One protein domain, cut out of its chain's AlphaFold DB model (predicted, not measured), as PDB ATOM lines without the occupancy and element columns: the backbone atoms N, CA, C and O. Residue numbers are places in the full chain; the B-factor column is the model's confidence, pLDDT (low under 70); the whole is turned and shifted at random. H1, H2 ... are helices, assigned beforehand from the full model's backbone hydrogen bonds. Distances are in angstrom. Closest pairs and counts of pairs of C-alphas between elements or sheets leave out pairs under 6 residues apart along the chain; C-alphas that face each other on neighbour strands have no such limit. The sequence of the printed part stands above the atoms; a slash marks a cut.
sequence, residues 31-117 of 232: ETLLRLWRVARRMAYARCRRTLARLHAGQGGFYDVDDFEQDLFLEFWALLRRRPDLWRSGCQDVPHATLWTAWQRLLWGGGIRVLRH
ATOM      1  N   GLU A  31     -13.779 -44.403   3.772       88.75
ATOM      2  CA  GLU A  31     -14.882 -45.299   4.123       88.75
ATOM      3  C   GLU A  31     -15.484 -44.928   5.489       88.75
ATOM      4  O   GLU A  31     -16.709 -44.805   5.646       88.75
ATOM      5  N   THR A  32     -14.631 -44.674   6.475       88.31
ATOM      6  CA  THR A  32     -14.991 -44.229   7.817       88.31
ATOM      7  C   THR A  32     -15.626 -42.846   7.760       88.31
ATOM      8  O   THR A  32     -16.666 -42.640   8.400       88.31
ATOM      9  N   LEU A  33     -15.075 -41.918   6.969       91.50
ATOM     10  CA  LEU A  33     -15.673 -40.600   6.751       91.50
ATOM     11  C   LEU A  33     -17.097 -40.725   6.198       91.50
ATOM     12  O   LEU A  33     -18.031 -40.153   6.768       91.50
ATOM     13  N   LEU A  34     -17.293 -41.514   5.141       92.56
ATOM     14  CA  LEU A  34     -18.602 -41.717   4.520       92.56
ATOM     15  C   LEU A  34     -19.588 -42.408   5.471       92.56
ATOM     16  O   LEU A  34     -20.766 -42.037   5.529       92.56
ATOM     17  N   ARG A  35     -19.129 -43.375   6.271       91.75
ATOM     18  CA  ARG A  35     -19.954 -44.036   7.295       91.75
ATOM     19  C   ARG A  35     -20.422 -43.051   8.367       91.75
ATOM     20  O   ARG A  35     -21.611 -43.033   8.697       91.75
ATOM     21  N   LEU A  36     -19.518 -42.221   8.888       92.50
ATOM     22  CA  LEU A  36     -19.848 -41.176   9.861       92.50
ATOM     23  C   LEU A  36     -20.795 -40.136   9.250       92.50
ATOM     24  O   LEU A  36     -21.781 -39.743   9.884       92.50
ATOM     25  N   TRP A  37     -20.554 -39.759   7.995       95.44
ATOM     26  CA  TRP A  37     -21.388 -38.814   7.266       95.44
ATOM     27  C   TRP A  37     -22.829 -39.306   7.102       95.44
ATOM     28  O   TRP A  37     -23.757 -38.544   7.356       95.44
ATOM     29  N   ARG A  38     -23.074 -40.586   6.796       94.88
ATOM     30  CA  ARG A  38     -24.449 -41.133   6.703       94.88
ATOM     31  C   ARG A  38     -25.261 -40.945   7.990       94.88
ATOM     32  O   ARG A  38     -26.486 -40.786   7.951       94.88
ATOM     33  N   VAL A  39     -24.611 -40.988   9.152       94.38
ATOM     34  CA  VAL A  39     -25.264 -40.718  10.443       94.38
ATOM     35  C   VAL A  39     -25.473 -39.214  10.620       94.38
ATOM     36  O   VAL A  39     -26.597 -38.777  10.883       94.38
ATOM     37  N   ALA A  40     -24.422 -38.422  10.405       95.38
ATOM     38  CA  ALA A  40     -24.452 -36.969  10.532       95.38
ATOM     39  C   ALA A  40     -25.488 -36.309   9.605       95.38
ATOM     40  O   ALA A  40     -26.231 -35.431  10.055       95.38
ATOM     41  N   ARG A  41     -25.606 -36.777   8.356       96.81
ATOM     42  CA  ARG A  41     -26.576 -36.317   7.353       96.81
ATOM     43  C   ARG A  41     -28.009 -36.506   7.831       96.81
ATOM     44  O   ARG A  41     -28.791 -35.561   7.799       96.81
ATOM     45  N   ARG A  42     -28.357 -37.684   8.365       96.44
ATOM     46  CA  ARG A  42     -29.704 -37.935   8.922       96.44
ATOM     47  C   ARG A  42     -30.035 -36.972  10.062       96.44
ATOM     48  O   ARG A  42     -31.145 -36.443  10.131       96.44
ATOM     49  N   MET A  43     -29.068 -36.707  10.939       95.56
ATOM     50  CA  MET A  43     -29.237 -35.746  12.034       95.56
ATOM     51  C   MET A  43     -29.403 -34.313  11.520       95.56
ATOM     52  O   MET A  43     -30.255 -33.580  12.031       95.56
ATOM     53  N   ALA A  44     -28.617 -33.929  10.511       96.38
ATOM     54  CA  ALA A  44     -28.694 -32.629   9.859       96.38
ATOM     55  C   ALA A  44     -30.059 -32.415   9.214       96.38
ATOM     56  O   ALA A  44     -30.722 -31.430   9.516       96.38
ATOM     57  N   TYR A  45     -30.544 -33.382   8.439       96.00
ATOM     58  CA  TYR A  45     -31.854 -33.321   7.794       96.00
ATOM     59  C   TYR A  45     -32.990 -33.158   8.810       96.00
ATOM     60  O   TYR A  45     -33.868 -32.309   8.644       96.00
ATOM     61  N   ALA A  46     -32.942 -33.906   9.917       95.44
ATOM     62  CA  ALA A  46     -33.932 -33.780  10.982       95.44
ATOM     63  C   ALA A  46     -33.905 -32.390  11.651       95.44
ATOM     64  O   ALA A  46     -34.957 -31.783  11.868       95.44
ATOM     65  N   ARG A  47     -32.714 -31.861  11.969       94.88
ATOM     66  CA  ARG A  47     -32.551 -30.533  12.598       94.88
ATOM     67  C   ARG A  47     -32.869 -29.380  11.636       94.88
ATOM     68  O   ARG A  47     -33.433 -28.373  12.060       94.88
ATOM     69  N   CYS A  48     -32.542 -29.529  10.358       95.69
ATOM     70  CA  CYS A  48     -32.647 -28.497   9.326       95.69
ATOM     71  C   CYS A  48     -33.911 -28.627   8.466       95.69
ATOM     72  O   CYS A  48     -34.017 -27.953   7.444       95.69
ATOM     73  N   ARG A  49     -34.911 -29.419   8.890       95.75
ATOM     74  CA  ARG A  49     -36.145 -29.683   8.121       95.75
ATOM     75  C   ARG A  49     -36.827 -28.427   7.570       95.75
ATOM     76  O   ARG A  49     -37.330 -28.430   6.457       95.75
ATOM     77  N   ARG A  50     -36.855 -27.339   8.353       94.00
ATOM     78  CA  ARG A  50     -37.515 -26.085   7.961       94.00
ATOM     79  C   ARG A  50     -36.709 -25.346   6.899       94.00
ATOM     80  O   ARG A  50     -37.301 -24.766   6.002       94.00
ATOM     81  N   THR A  51     -35.385 -25.367   7.009       93.19
ATOM     82  CA  THR A  51     -34.478 -24.807   6.006       93.19
ATOM     83  C   THR A  51     -34.623 -25.566   4.695       93.19
ATOM     84  O   THR A  51     -34.947 -24.951   3.688       93.19
ATOM     85  N   LEU A  52     -34.536 -26.898   4.738       95.00
ATOM     86  CA  LEU A  52     -34.733 -27.764   3.572       95.00
ATOM     87  C   LEU A  52     -36.092 -27.531   2.900       95.00
ATOM     88  O   LEU A  52     -36.154 -27.342   1.692       95.00
ATOM     89  N   ALA A  53     -37.181 -27.450   3.673       94.38
ATOM     90  CA  ALA A  53     -38.507 -27.165   3.122       94.38
ATOM     91  C   ALA A  53     -38.581 -25.805   2.400       94.38
ATOM     92  O   ALA A  53     -39.260 -25.685   1.384       94.38
ATOM     93  N   ARG A  54     -37.880 -24.779   2.902       92.56
ATOM     94  CA  ARG A  54     -37.811 -23.462   2.246       92.56
ATOM     95  C   ARG A  54     -36.996 -23.508   0.956       92.56
ATOM     96  O   ARG A  54     -37.403 -22.886  -0.019       92.56
ATOM     97  N   LEU A  55     -35.886 -24.243   0.955       92.12
ATOM     98  CA  LEU A  55     -35.046 -24.437  -0.228       92.12
ATOM     99  C   LEU A  55     -35.806 -25.202  -1.321       92.12
ATOM    100  O   LEU A  55     -35.883 -24.718  -2.444       92.12
ATOM    101  N   HIS A  56     -36.501 -26.293  -0.975       92.31
ATOM    102  CA  HIS A  56     -37.391 -27.003  -1.905       92.31
ATOM    103  C   HIS A  56     -38.525 -26.125  -2.453       92.31
ATOM    104  O   HIS A  56     -38.973 -26.327  -3.576       92.31
ATOM    105  N   ALA A  57     -38.989 -25.144  -1.678       92.06
ATOM    106  CA  ALA A  57     -39.985 -24.171  -2.120       92.06
ATOM    107  C   ALA A  57     -39.391 -23.017  -2.958       92.06
ATOM    108  O   ALA A  57     -40.090 -22.036  -3.209       92.06
ATOM    109  N   GLY A  58     -38.111 -23.084  -3.341       89.12
ATOM    110  CA  GLY A  58     -37.435 -22.060  -4.143       89.12
ATOM    111  C   GLY A  58     -37.126 -20.762  -3.388       89.12
ATOM    112  O   GLY A  58     -36.783 -19.752  -3.996       89.12
ATOM    113  N   GLN A  59     -37.232 -20.747  -2.056       87.25
ATOM    114  CA  GLN A  59     -36.996 -19.535  -1.254       87.25
ATOM    115  C   GLN A  59     -35.509 -19.250  -0.988       87.25
ATOM    116  O   GLN A  59     -35.197 -18.293  -0.276       87.25
ATOM    117  N   GLY A  60     -34.608 -20.088  -1.502       83.25
ATOM    118  CA  GLY A  60     -33.157 -19.900  -1.421       83.25
ATOM    119  C   GLY A  60     -32.583 -18.992  -2.514       83.25
ATOM    120  O   GLY A  60     -31.403 -18.655  -2.469       83.25
ATOM    121  N   GLY A  61     -33.403 -18.558  -3.480       86.19
ATOM    122  CA  GLY A  61     -32.923 -17.809  -4.640       86.19
ATOM    123  C   GLY A  61     -32.029 -18.693  -5.505       86.19
ATOM    124  O   GLY A  61     -32.510 -19.654  -6.090       86.19
ATOM    125  N   PHE A  62     -30.737 -18.370  -5.553       82.50
ATOM    126  CA  PHE A  62     -29.711 -19.147  -6.258       82.50
ATOM    127  C   PHE A  62     -29.090 -20.268  -5.410       82.50
ATOM    128  O   PHE A  62     -28.248 -21.002  -5.907       82.50
ATOM    129  N   TYR A  63     -29.453 -20.373  -4.134       85.06
ATOM    130  CA  TYR A  63     -28.951 -21.412  -3.242       85.06
ATOM    131  C   TYR A  63     -29.998 -22.521  -3.130       85.06
ATOM    132  O   TYR A  63     -31.121 -22.249  -2.682       85.06
ATOM    133  N   ASP A  64     -29.663 -23.736  -3.549       89.62
ATOM    134  CA  ASP A  64     -30.595 -24.864  -3.575       89.62
ATOM    135  C   ASP A  64     -30.324 -25.905  -2.470       89.62
ATOM    136  O   ASP A  64     -29.676 -25.636  -1.456       89.62
ATOM    137  N   VAL A  65     -30.961 -27.071  -2.585       93.31
ATOM    138  CA  VAL A  65     -30.853 -28.148  -1.592       93.31
ATOM    139  C   VAL A  65     -29.525 -28.890  -1.703       93.31
ATOM    140  O   VAL A  65     -29.014 -29.345  -0.677       93.31
ATOM    141  N   ASP A  66     -28.970 -28.986  -2.906       92.38
ATOM    142  CA  ASP A  66     -27.725 -29.700  -3.161       92.38
ATOM    143  C   ASP A  66     -26.540 -28.862  -2.662       92.38
ATOM    144  O   ASP A  66     -25.694 -29.394  -1.935       92.38
ATOM    145  N   ASP A  67     -26.558 -27.542  -2.899       90.25
ATOM    146  CA  ASP A  67     -25.621 -26.578  -2.293       90.25
ATOM    147  C   ASP A  67     -25.597 -26.725  -0.760       90.25
ATOM    148  O   ASP A  67     -24.547 -26.820  -0.116       90.25
ATOM    149  N   PHE A  68     -26.787 -26.805  -0.158       93.12
ATOM    150  CA  PHE A  68     -26.925 -26.957   1.285       93.12
ATOM    151  C   PHE A  68     -26.364 -28.282   1.800       93.12
ATOM    152  O   PHE A  68     -25.771 -28.324   2.881       93.12
ATOM    153  N   GLU A  69     -26.565 -29.378   1.068       94.56
ATOM    154  CA  GLU A  69     -26.004 -30.673   1.443       94.56
ATOM    155  C   GLU A  69     -24.475 -30.674   1.361       94.56
ATOM    156  O   GLU A  69     -23.825 -31.188   2.281       94.56
ATOM    157  N   GLN A  70     -23.905 -30.068   0.319       92.69
ATOM    158  CA  GLN A  70     -22.457 -29.920   0.172       92.69
ATOM    159  C   GLN A  70     -21.866 -29.119   1.336       92.69
ATOM    160  O   GLN A  70     -20.935 -29.588   1.996       92.69
ATOM    161  N   ASP A  71     -22.452 -27.971   1.676       92.94
ATOM    162  CA  ASP A  71     -21.972 -27.154   2.794       92.94
ATOM    163  C   ASP A  71     -22.109 -27.877   4.144       92.94
ATOM    164  O   ASP A  71     -21.241 -27.763   5.017       92.94
ATOM    165  N   LEU A  72     -23.170 -28.671   4.335       95.25
ATOM    166  CA  LEU A  72     -23.312 -29.515   5.523       95.25
ATOM    167  C   LEU A  72     -22.199 -30.566   5.607       95.25
ATOM    168  O   LEU A  72     -21.685 -30.813   6.704       95.25
ATOM    169  N   PHE A  73     -21.834 -31.183   4.482       95.62
ATOM    170  CA  PHE A  73     -20.723 -32.129   4.433       95.62
ATOM    171  C   PHE A  73     -19.400 -31.439   4.772       95.62
ATOM    172  O   PHE A  73     -18.662 -31.929   5.630       95.62
ATOM    173  N   LEU A  74     -19.126 -30.276   4.178       93.19
ATOM    174  CA  LEU A  74     -17.904 -29.509   4.429       93.19
ATOM    175  C   LEU A  74     -17.783 -29.077   5.896       93.19
ATOM    176  O   LEU A  74     -16.715 -29.219   6.494       93.19
ATOM    177  N   GLU A  75     -18.866 -28.610   6.515       94.81
ATOM    178  CA  GLU A  75     -18.881 -28.257   7.942       94.81
ATOM    179  C   GLU A  75     -18.677 -29.479   8.845       94.81
ATOM    180  O   GLU A  75     -17.958 -29.407   9.850       94.81
ATOM    181  N   PHE A  76     -19.268 -30.621   8.488       95.44
ATOM    182  CA  PHE A  76     -19.046 -31.871   9.207       95.44
ATOM    183  C   PHE A  76     -17.589 -32.339   9.089       95.44
ATOM    184  O   PHE A  76     -16.958 -32.681  10.092       95.44
ATOM    185  N   TRP A  77     -17.017 -32.294   7.888       94.31
ATOM    186  CA  TRP A  77     -15.622 -32.650   7.661       94.31
ATOM    187  C   TRP A  77     -14.664 -31.696   8.387       94.31
ATOM    188  O   TRP A  77     -13.725 -32.137   9.056       94.31
ATOM    189  N   ALA A  78     -14.945 -30.391   8.366       92.50
ATOM    190  CA  ALA A  78     -14.191 -29.395   9.121       92.50
ATOM    191  C   ALA A  78     -14.248 -29.650  10.636       92.50
ATOM    192  O   ALA A  78     -13.237 -29.469  11.321       92.50
ATOM    193  N   LEU A  79     -15.390 -30.099  11.173       93.81
ATOM    194  CA  LEU A  79     -15.496 -30.530  12.571       93.81
ATOM    195  C   LEU A  79     -14.535 -31.691  12.861       93.81
ATOM    196  O   LEU A  79     -13.776 -31.605  13.826       93.81
ATOM    197  N   LEU A  80     -14.524 -32.733  12.024       92.38
ATOM    198  CA  LEU A  80     -13.649 -33.899  12.204       92.38
ATOM    199  C   LEU A  80     -12.161 -33.539  12.111       92.38
ATOM    200  O   LEU A  80     -11.358 -34.051  12.892       92.38
ATOM    201  N   ARG A  81     -11.792 -32.620  11.210       90.69
ATOM    202  CA  ARG A  81     -10.409 -32.130  11.075       90.69
ATOM    203  C   ARG A  81      -9.958 -31.287  12.265       90.69
ATOM    204  O   ARG A  81      -8.822 -31.416  12.706       90.69
ATOM    205  N   ARG A  82     -10.830 -30.423  12.794       92.06
ATOM    206  CA  ARG A  82     -10.522 -29.577  13.966       92.06
ATOM    207  C   ARG A  82     -10.471 -30.375  15.267       92.06
ATOM    208  O   ARG A  82      -9.858 -29.927  16.231       92.06
ATOM    209  N   ARG A  83     -11.179 -31.503  15.316       89.75
ATOM    210  CA  ARG A  83     -11.383 -32.315  16.517       89.75
ATOM    211  C   ARG A  83     -11.191 -33.805  16.202       89.75
ATOM    212  O   ARG A  83     -12.161 -34.568  16.247       89.75
ATOM    213  N   PRO A  84      -9.958 -34.231  15.868       86.25
ATOM    214  CA  PRO A  84      -9.694 -35.621  15.516       86.25
ATOM    215  C   PRO A  84      -9.922 -36.585  16.689       86.25
ATOM    216  O   PRO A  84     -10.246 -37.751  16.481       86.25
ATOM    217  N   ASP A  85      -9.839 -36.079  17.924       84.94
ATOM    218  CA  ASP A  85     -10.192 -36.788  19.157       84.94
ATOM    219  C   ASP A  85     -11.603 -37.393  19.104       84.94
ATOM    220  O   ASP A  85     -11.821 -38.513  19.555       84.94
ATOM    221  N   LEU A  86     -12.561 -36.693  18.493       83.25
ATOM    222  CA  LEU A  86     -13.976 -37.076  18.528       83.25
ATOM    223  C   LEU A  86     -14.312 -38.333  17.718       83.25
ATOM    224  O   LEU A  86     -15.345 -38.960  17.970       83.25
ATOM    225  N   TRP A  87     -13.478 -38.685  16.741       81.75
ATOM    226  CA  TRP A  87     -13.666 -39.885  15.925       81.75
ATOM    227  C   TRP A  87     -12.601 -40.950  16.189       81.75
ATOM    228  O   TRP A  87     -12.920 -42.131  16.088       81.75
ATOM    229  N   ARG A  88     -11.389 -40.562  16.617       78.56
ATOM    230  CA  ARG A  88     -10.320 -41.505  16.989       78.56
ATOM    231  C   ARG A  88     -10.580 -42.244  18.298       78.56
ATOM    232  O   ARG A  88     -10.129 -43.369  18.451       78.56
ATOM    233  N   SER A  89     -11.341 -41.667  19.231       63.66
ATOM    234  CA  SER A  89     -11.697 -42.356  20.485       63.66
ATOM    235  C   SER A  89     -12.657 -43.543  20.304       63.66
ATOM    236  O   SER A  89     -13.035 -44.168  21.291       63.66
ATOM    237  N   GLY A  90     -13.031 -43.883  19.066       53.81
ATOM    238  CA  GLY A  90     -13.815 -45.064  18.707       53.81
ATOM    239  C   GLY A  90     -13.022 -46.376  18.747       53.81
ATOM    240  O   GLY A  90     -13.111 -47.164  17.812       53.81
ATOM    241  N   CYS A  91     -12.284 -46.646  19.827       44.59
ATOM    242  CA  CYS A  91     -12.034 -48.031  20.227       44.59
ATOM    243  C   CYS A  91     -13.384 -48.597  20.675       44.59
ATOM    244  O   CYS A  91     -13.834 -48.207  21.745       44.59
ATOM    245  N   GLN A  92     -14.011 -49.401  19.807       52.66
ATOM    246  CA  GLN A  92     -15.195 -50.292  19.896       52.66
ATOM    247  C   GLN A  92     -16.336 -50.046  20.922       52.66
ATOM    248  O   GLN A  92     -17.474 -50.360  20.587       52.66
ATOM    249  N   ASP A  93     -16.111 -49.421  22.077       50.22
ATOM    250  CA  ASP A  93     -17.059 -49.297  23.191       50.22
ATOM    251  C   ASP A  93     -17.312 -47.860  23.696       50.22
ATOM    252  O   ASP A  93     -18.159 -47.667  24.571       50.22
ATOM    253  N   VAL A  94     -16.652 -46.820  23.159       47.56
ATOM    254  CA  VAL A  94     -16.993 -45.420  23.496       47.56
ATOM    255  C   VAL A  94     -17.891 -44.823  22.407       47.56
ATOM    256  O   VAL A  94     -17.436 -44.611  21.281       47.56
ATOM    257  N   PRO A  95     -19.169 -44.513  22.702       57.91
ATOM    258  CA  PRO A  95     -20.083 -43.977  21.706       57.91
ATOM    259  C   PRO A  95     -19.561 -42.648  21.160       57.91
ATOM    260  O   PRO A  95     -19.170 -41.767  21.927       57.91
ATOM    261  N   HIS A  96     -19.707 -42.428  19.852       70.62
ATOM    262  CA  HIS A  96     -19.543 -41.124  19.190       70.62
ATOM    263  C   HIS A  96     -20.514 -40.030  19.717       70.62
ATOM    264  O   HIS A  96     -20.769 -39.033  19.049       70.62
ATOM    265  N   ALA A  97     -21.080 -40.177  20.917       83.56
ATOM    266  CA  ALA A  97     -22.002 -39.251  21.559       83.56
ATOM    267  C   ALA A  97     -21.437 -37.827  21.643       83.56
ATOM    268  O   ALA A  97     -22.169 -36.866  21.398       83.56
ATOM    269  N   THR A  98     -20.140 -37.669  21.922       87.44
ATOM    270  CA  THR A  98     -19.494 -36.348  21.965       87.44
ATOM    271  C   THR A  98     -19.416 -35.713  20.574       87.44
ATOM    272  O   THR A  98     -19.747 -34.536  20.428       87.44
ATOM    273  N   LEU A  99     -19.071 -36.494  19.539       91.62
ATOM    274  CA  LEU A  99     -19.103 -36.055  18.137       91.62
ATOM    275  C   LEU A  99     -20.513 -35.608  17.739       91.62
ATOM    276  O   LEU A  99     -20.705 -34.510  17.218       91.62
ATOM    277  N   TRP A 100     -21.513 -36.432  18.039       92.88
ATOM    278  CA  TRP A 100     -22.909 -36.155  17.716       92.88
ATOM    279  C   TRP A 100     -23.452 -34.940  18.457       92.88
ATOM    280  O   TRP A 100     -24.171 -34.138  17.864       92.88
ATOM    281  N   THR A 101     -23.064 -34.743  19.713       93.19
ATOM    282  CA  THR A 101     -23.424 -33.547  20.483       93.19
ATOM    283  C   THR A 101     -22.798 -32.294  19.876       93.19
ATOM    284  O   THR A 101     -23.487 -31.287  19.693       93.19
ATOM    285  N   ALA A 102     -21.515 -32.351  19.509       93.31
ATOM    286  CA  ALA A 102     -20.830 -31.246  18.845       93.31
ATOM    287  C   ALA A 102     -21.479 -30.912  17.492       93.31
ATOM    288  O   ALA A 102     -21.764 -29.745  17.217       93.31
ATOM    289  N   TRP A 103     -21.799 -31.933  16.693       95.19
ATOM    290  CA  TRP A 103     -22.479 -31.770  15.412       95.19
ATOM    291  C   TRP A 103     -23.866 -31.138  15.568       95.19
ATOM    292  O   TRP A 103     -24.175 -30.128  14.938       95.19
ATOM    293  N   GLN A 104     -24.693 -31.648  16.482       94.00
ATOM    294  CA  GLN A 104     -26.009 -31.065  16.750       94.00
ATOM    295  C   GLN A 104     -25.928 -29.614  17.230       94.00
ATOM    296  O   GLN A 104     -26.807 -28.816  16.903       94.00
ATOM    297  N   ARG A 105     -24.891 -29.264  17.998       93.69
ATOM    298  CA  ARG A 105     -24.666 -27.892  18.457       93.69
ATOM    299  C   ARG A 105     -24.283 -26.957  17.310       93.69
ATOM    300  O   ARG A 105     -24.724 -25.811  17.314       93.69
ATOM    301  N   LEU A 106     -23.512 -27.423  16.327       93.00
ATOM    302  CA  LEU A 106     -23.218 -26.650  15.110       93.00
ATOM    303  C   LEU A 106     -24.477 -26.389  14.279       93.00
ATOM    304  O   LEU A 106     -24.662 -25.284  13.771       93.00
ATOM    305  N   LEU A 107     -25.374 -27.371  14.218       94.38
ATOM    306  CA  LEU A 107     -26.659 -27.276  13.522       94.38
ATOM    307  C   LEU A 107     -27.712 -26.434  14.264       94.38
ATOM    308  O   LEU A 107     -28.827 -26.257  13.758       94.38
ATOM    309  N   TRP A 108     -27.399 -25.927  15.461       89.94
ATOM    310  CA  TRP A 108     -28.333 -25.128  16.249       89.94
ATOM    311  C   TRP A 108     -28.821 -23.911  15.456       89.94
ATOM    312  O   TRP A 108     -28.047 -23.208  14.809       89.94
ATOM    313  N   GLY A 109     -30.132 -23.662  15.501       85.00
ATOM    314  CA  GLY A 109     -30.767 -22.642  14.666       85.00
ATOM    315  C   GLY A 109     -31.060 -23.105  13.234       85.00
ATOM    316  O   GLY A 109     -31.244 -22.268  12.360       85.00
ATOM    317  N   GLY A 110     -31.107 -24.417  12.976       83.38
ATOM    318  CA  GLY A 110     -31.548 -24.970  11.689       83.38
ATOM    319  C   GLY A 110     -30.517 -24.837  10.570       83.38
ATOM    320  O   GLY A 110     -30.893 -24.727   9.404       83.38
ATOM    321  N   GLY A 111     -29.227 -24.812  10.913       82.06
ATOM    322  CA  GLY A 111     -28.152 -24.668   9.929       82.06
ATOM    323  C   GLY A 111     -28.024 -23.262   9.337       82.06
ATOM    324  O   GLY A 111     -27.394 -23.104   8.303       82.06
ATOM    325  N   ILE A 112     -28.559 -22.216   9.986       84.19
ATOM    326  CA  ILE A 112     -28.403 -20.816   9.531       84.19
ATOM    327  C   ILE A 112     -26.933 -20.431   9.314       84.19
ATOM    328  O   ILE A 112     -26.634 -19.612   8.455       84.19
ATOM    329  N   ARG A 113     -26.011 -21.000  10.098       83.31
ATOM    330  CA  ARG A 113     -24.571 -20.763   9.925       83.31
ATOM    331  C   ARG A 113     -24.033 -21.335   8.615       83.31
ATOM    332  O   ARG A 113     -23.142 -20.727   8.049       83.31
ATOM    333  N   VAL A 114     -24.595 -22.454   8.170       83.94
ATOM    334  CA  VAL A 114     -24.229 -23.154   6.935       83.94
ATOM    335  C   VAL A 114     -24.699 -22.337   5.728       83.94
ATOM    336  O   VAL A 114     -23.912 -22.053   4.844       83.94
ATOM    337  N   LEU A 115     -25.916 -21.781   5.784       79.69
ATOM    338  CA  LEU A 115     -26.465 -20.890   4.744       79.69
ATOM    339  C   LEU A 115     -25.705 -19.564   4.536       79.69
ATOM    340  O   LEU A 115     -26.078 -18.777   3.671       79.69
ATOM    341  N   ARG A 116     -24.727 -19.232   5.386       75.62
ATOM    342  CA  ARG A 116     -23.936 -17.998   5.247       75.62
ATOM    343  C   ARG A 116     -22.719 -18.175   4.347       75.62
ATOM    344  O   ARG A 116     -22.044 -17.181   4.083       75.62
ATOM    345  N   HIS A 117     -22.425 -19.399   3.922       67.00
ATOM    346  CA  HIS A 117     -21.389 -19.637   2.932       67.00
ATOM    347  C   HIS A 117     -21.832 -19.058   1.593       67.00
ATOM    348  O   HIS A 117     -23.006 -19.119   1.226       67.00
TER     349      HIS A 117
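AT A GLANCE: This is residues 31 to 117 of the 232 residues of an uncharacterized protein of Chloroflexi bacterium (UniProt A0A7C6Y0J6). Two long helices, H1 and H3, cross near their middles as an X, and H5 packs across H1 as a third crossing piece, so that the centres of the three make a triangle. This middle is drawn out at both ends: H2 and the loop of residues 57 to 64 make one end, and H4 with the loop of residues 89 to 96 makes the other. The printed part has 87 residues with five named helices, H1 to H5 in chain order, and no named strand; the class is all helix. The whole is compact, with a radius of gyration of the C-alphas of 13.6 A, though long in outline, with spans of 44 by 19 by 17 A.

HOW THE PARTS SIT: Begin with H1, residues 31 to 47, which has a kink of 27 degrees near residue 39. With residues 37 to 44 alone it touches H3, residues 65 to 82, of which residues 72 to 76 alone meet it; look at Trp 37 and Phe 73, whose C-alphas are the closest at 7.3 A. These two run opposite ways at a steep tilt of 58 degrees. With residues 40 to 47 alone H1 touches H5, residues 97 to 106, the same way at a steep tilt of 52 degrees; the closest C-alphas, of Met 43 and Gln 104, are 7.4 A apart. H3 and H5 are close but not clearly touching, their closest C-alphas, of Phe 76 and Trp 103, at 7.1 A. H2, residues 49 to 56, only just touches H3, with 3 pairs of C-alphas within 8 A; on H3 Val 65 alone takes part, and its C-alpha is 5.8 A from that of Leu 55. H4, residues 85 to 88, only just touches H5, also with 3 pairs; the closest C-alphas, of Leu 86 and Leu 99, are 5.2 A apart. H4 is apart from H1 and H2, and H2 is apart from H5. The helix packing is mostly crossed, with 0 of 3 touching pairs that have a tilt at a shallow one. In H2, H3 and H5 every O i to N i+4 pair is within hydrogen-bond range, in H1 11 of 13 are, and H4 is too short for such a pair.

IN THESE COORDINATES: Find C-alpha 31 at (-14.882, -45.299, 4.123); from there H1 runs 24.5 A to C-alpha 47. H2 follows from residue 49 to 56. At C-alpha 65, (-30.853, -28.148, -1.592), H3 begins and runs 25.6 A to residue 82. H4 covers residues 85 to 88, and H5 runs 14.2 A from residue 97 to C-alpha 106 at (-23.218, -26.650, 15.110).

THE WHOLE: The two C-alphas farthest apart are those of Gly 61 and Asp 93, at 44.9 A. The printed part has no cut and no long link. Mean pLDDT of the printed part is 87.2; look for values under 70 at residues 89 to 95 and residue 117.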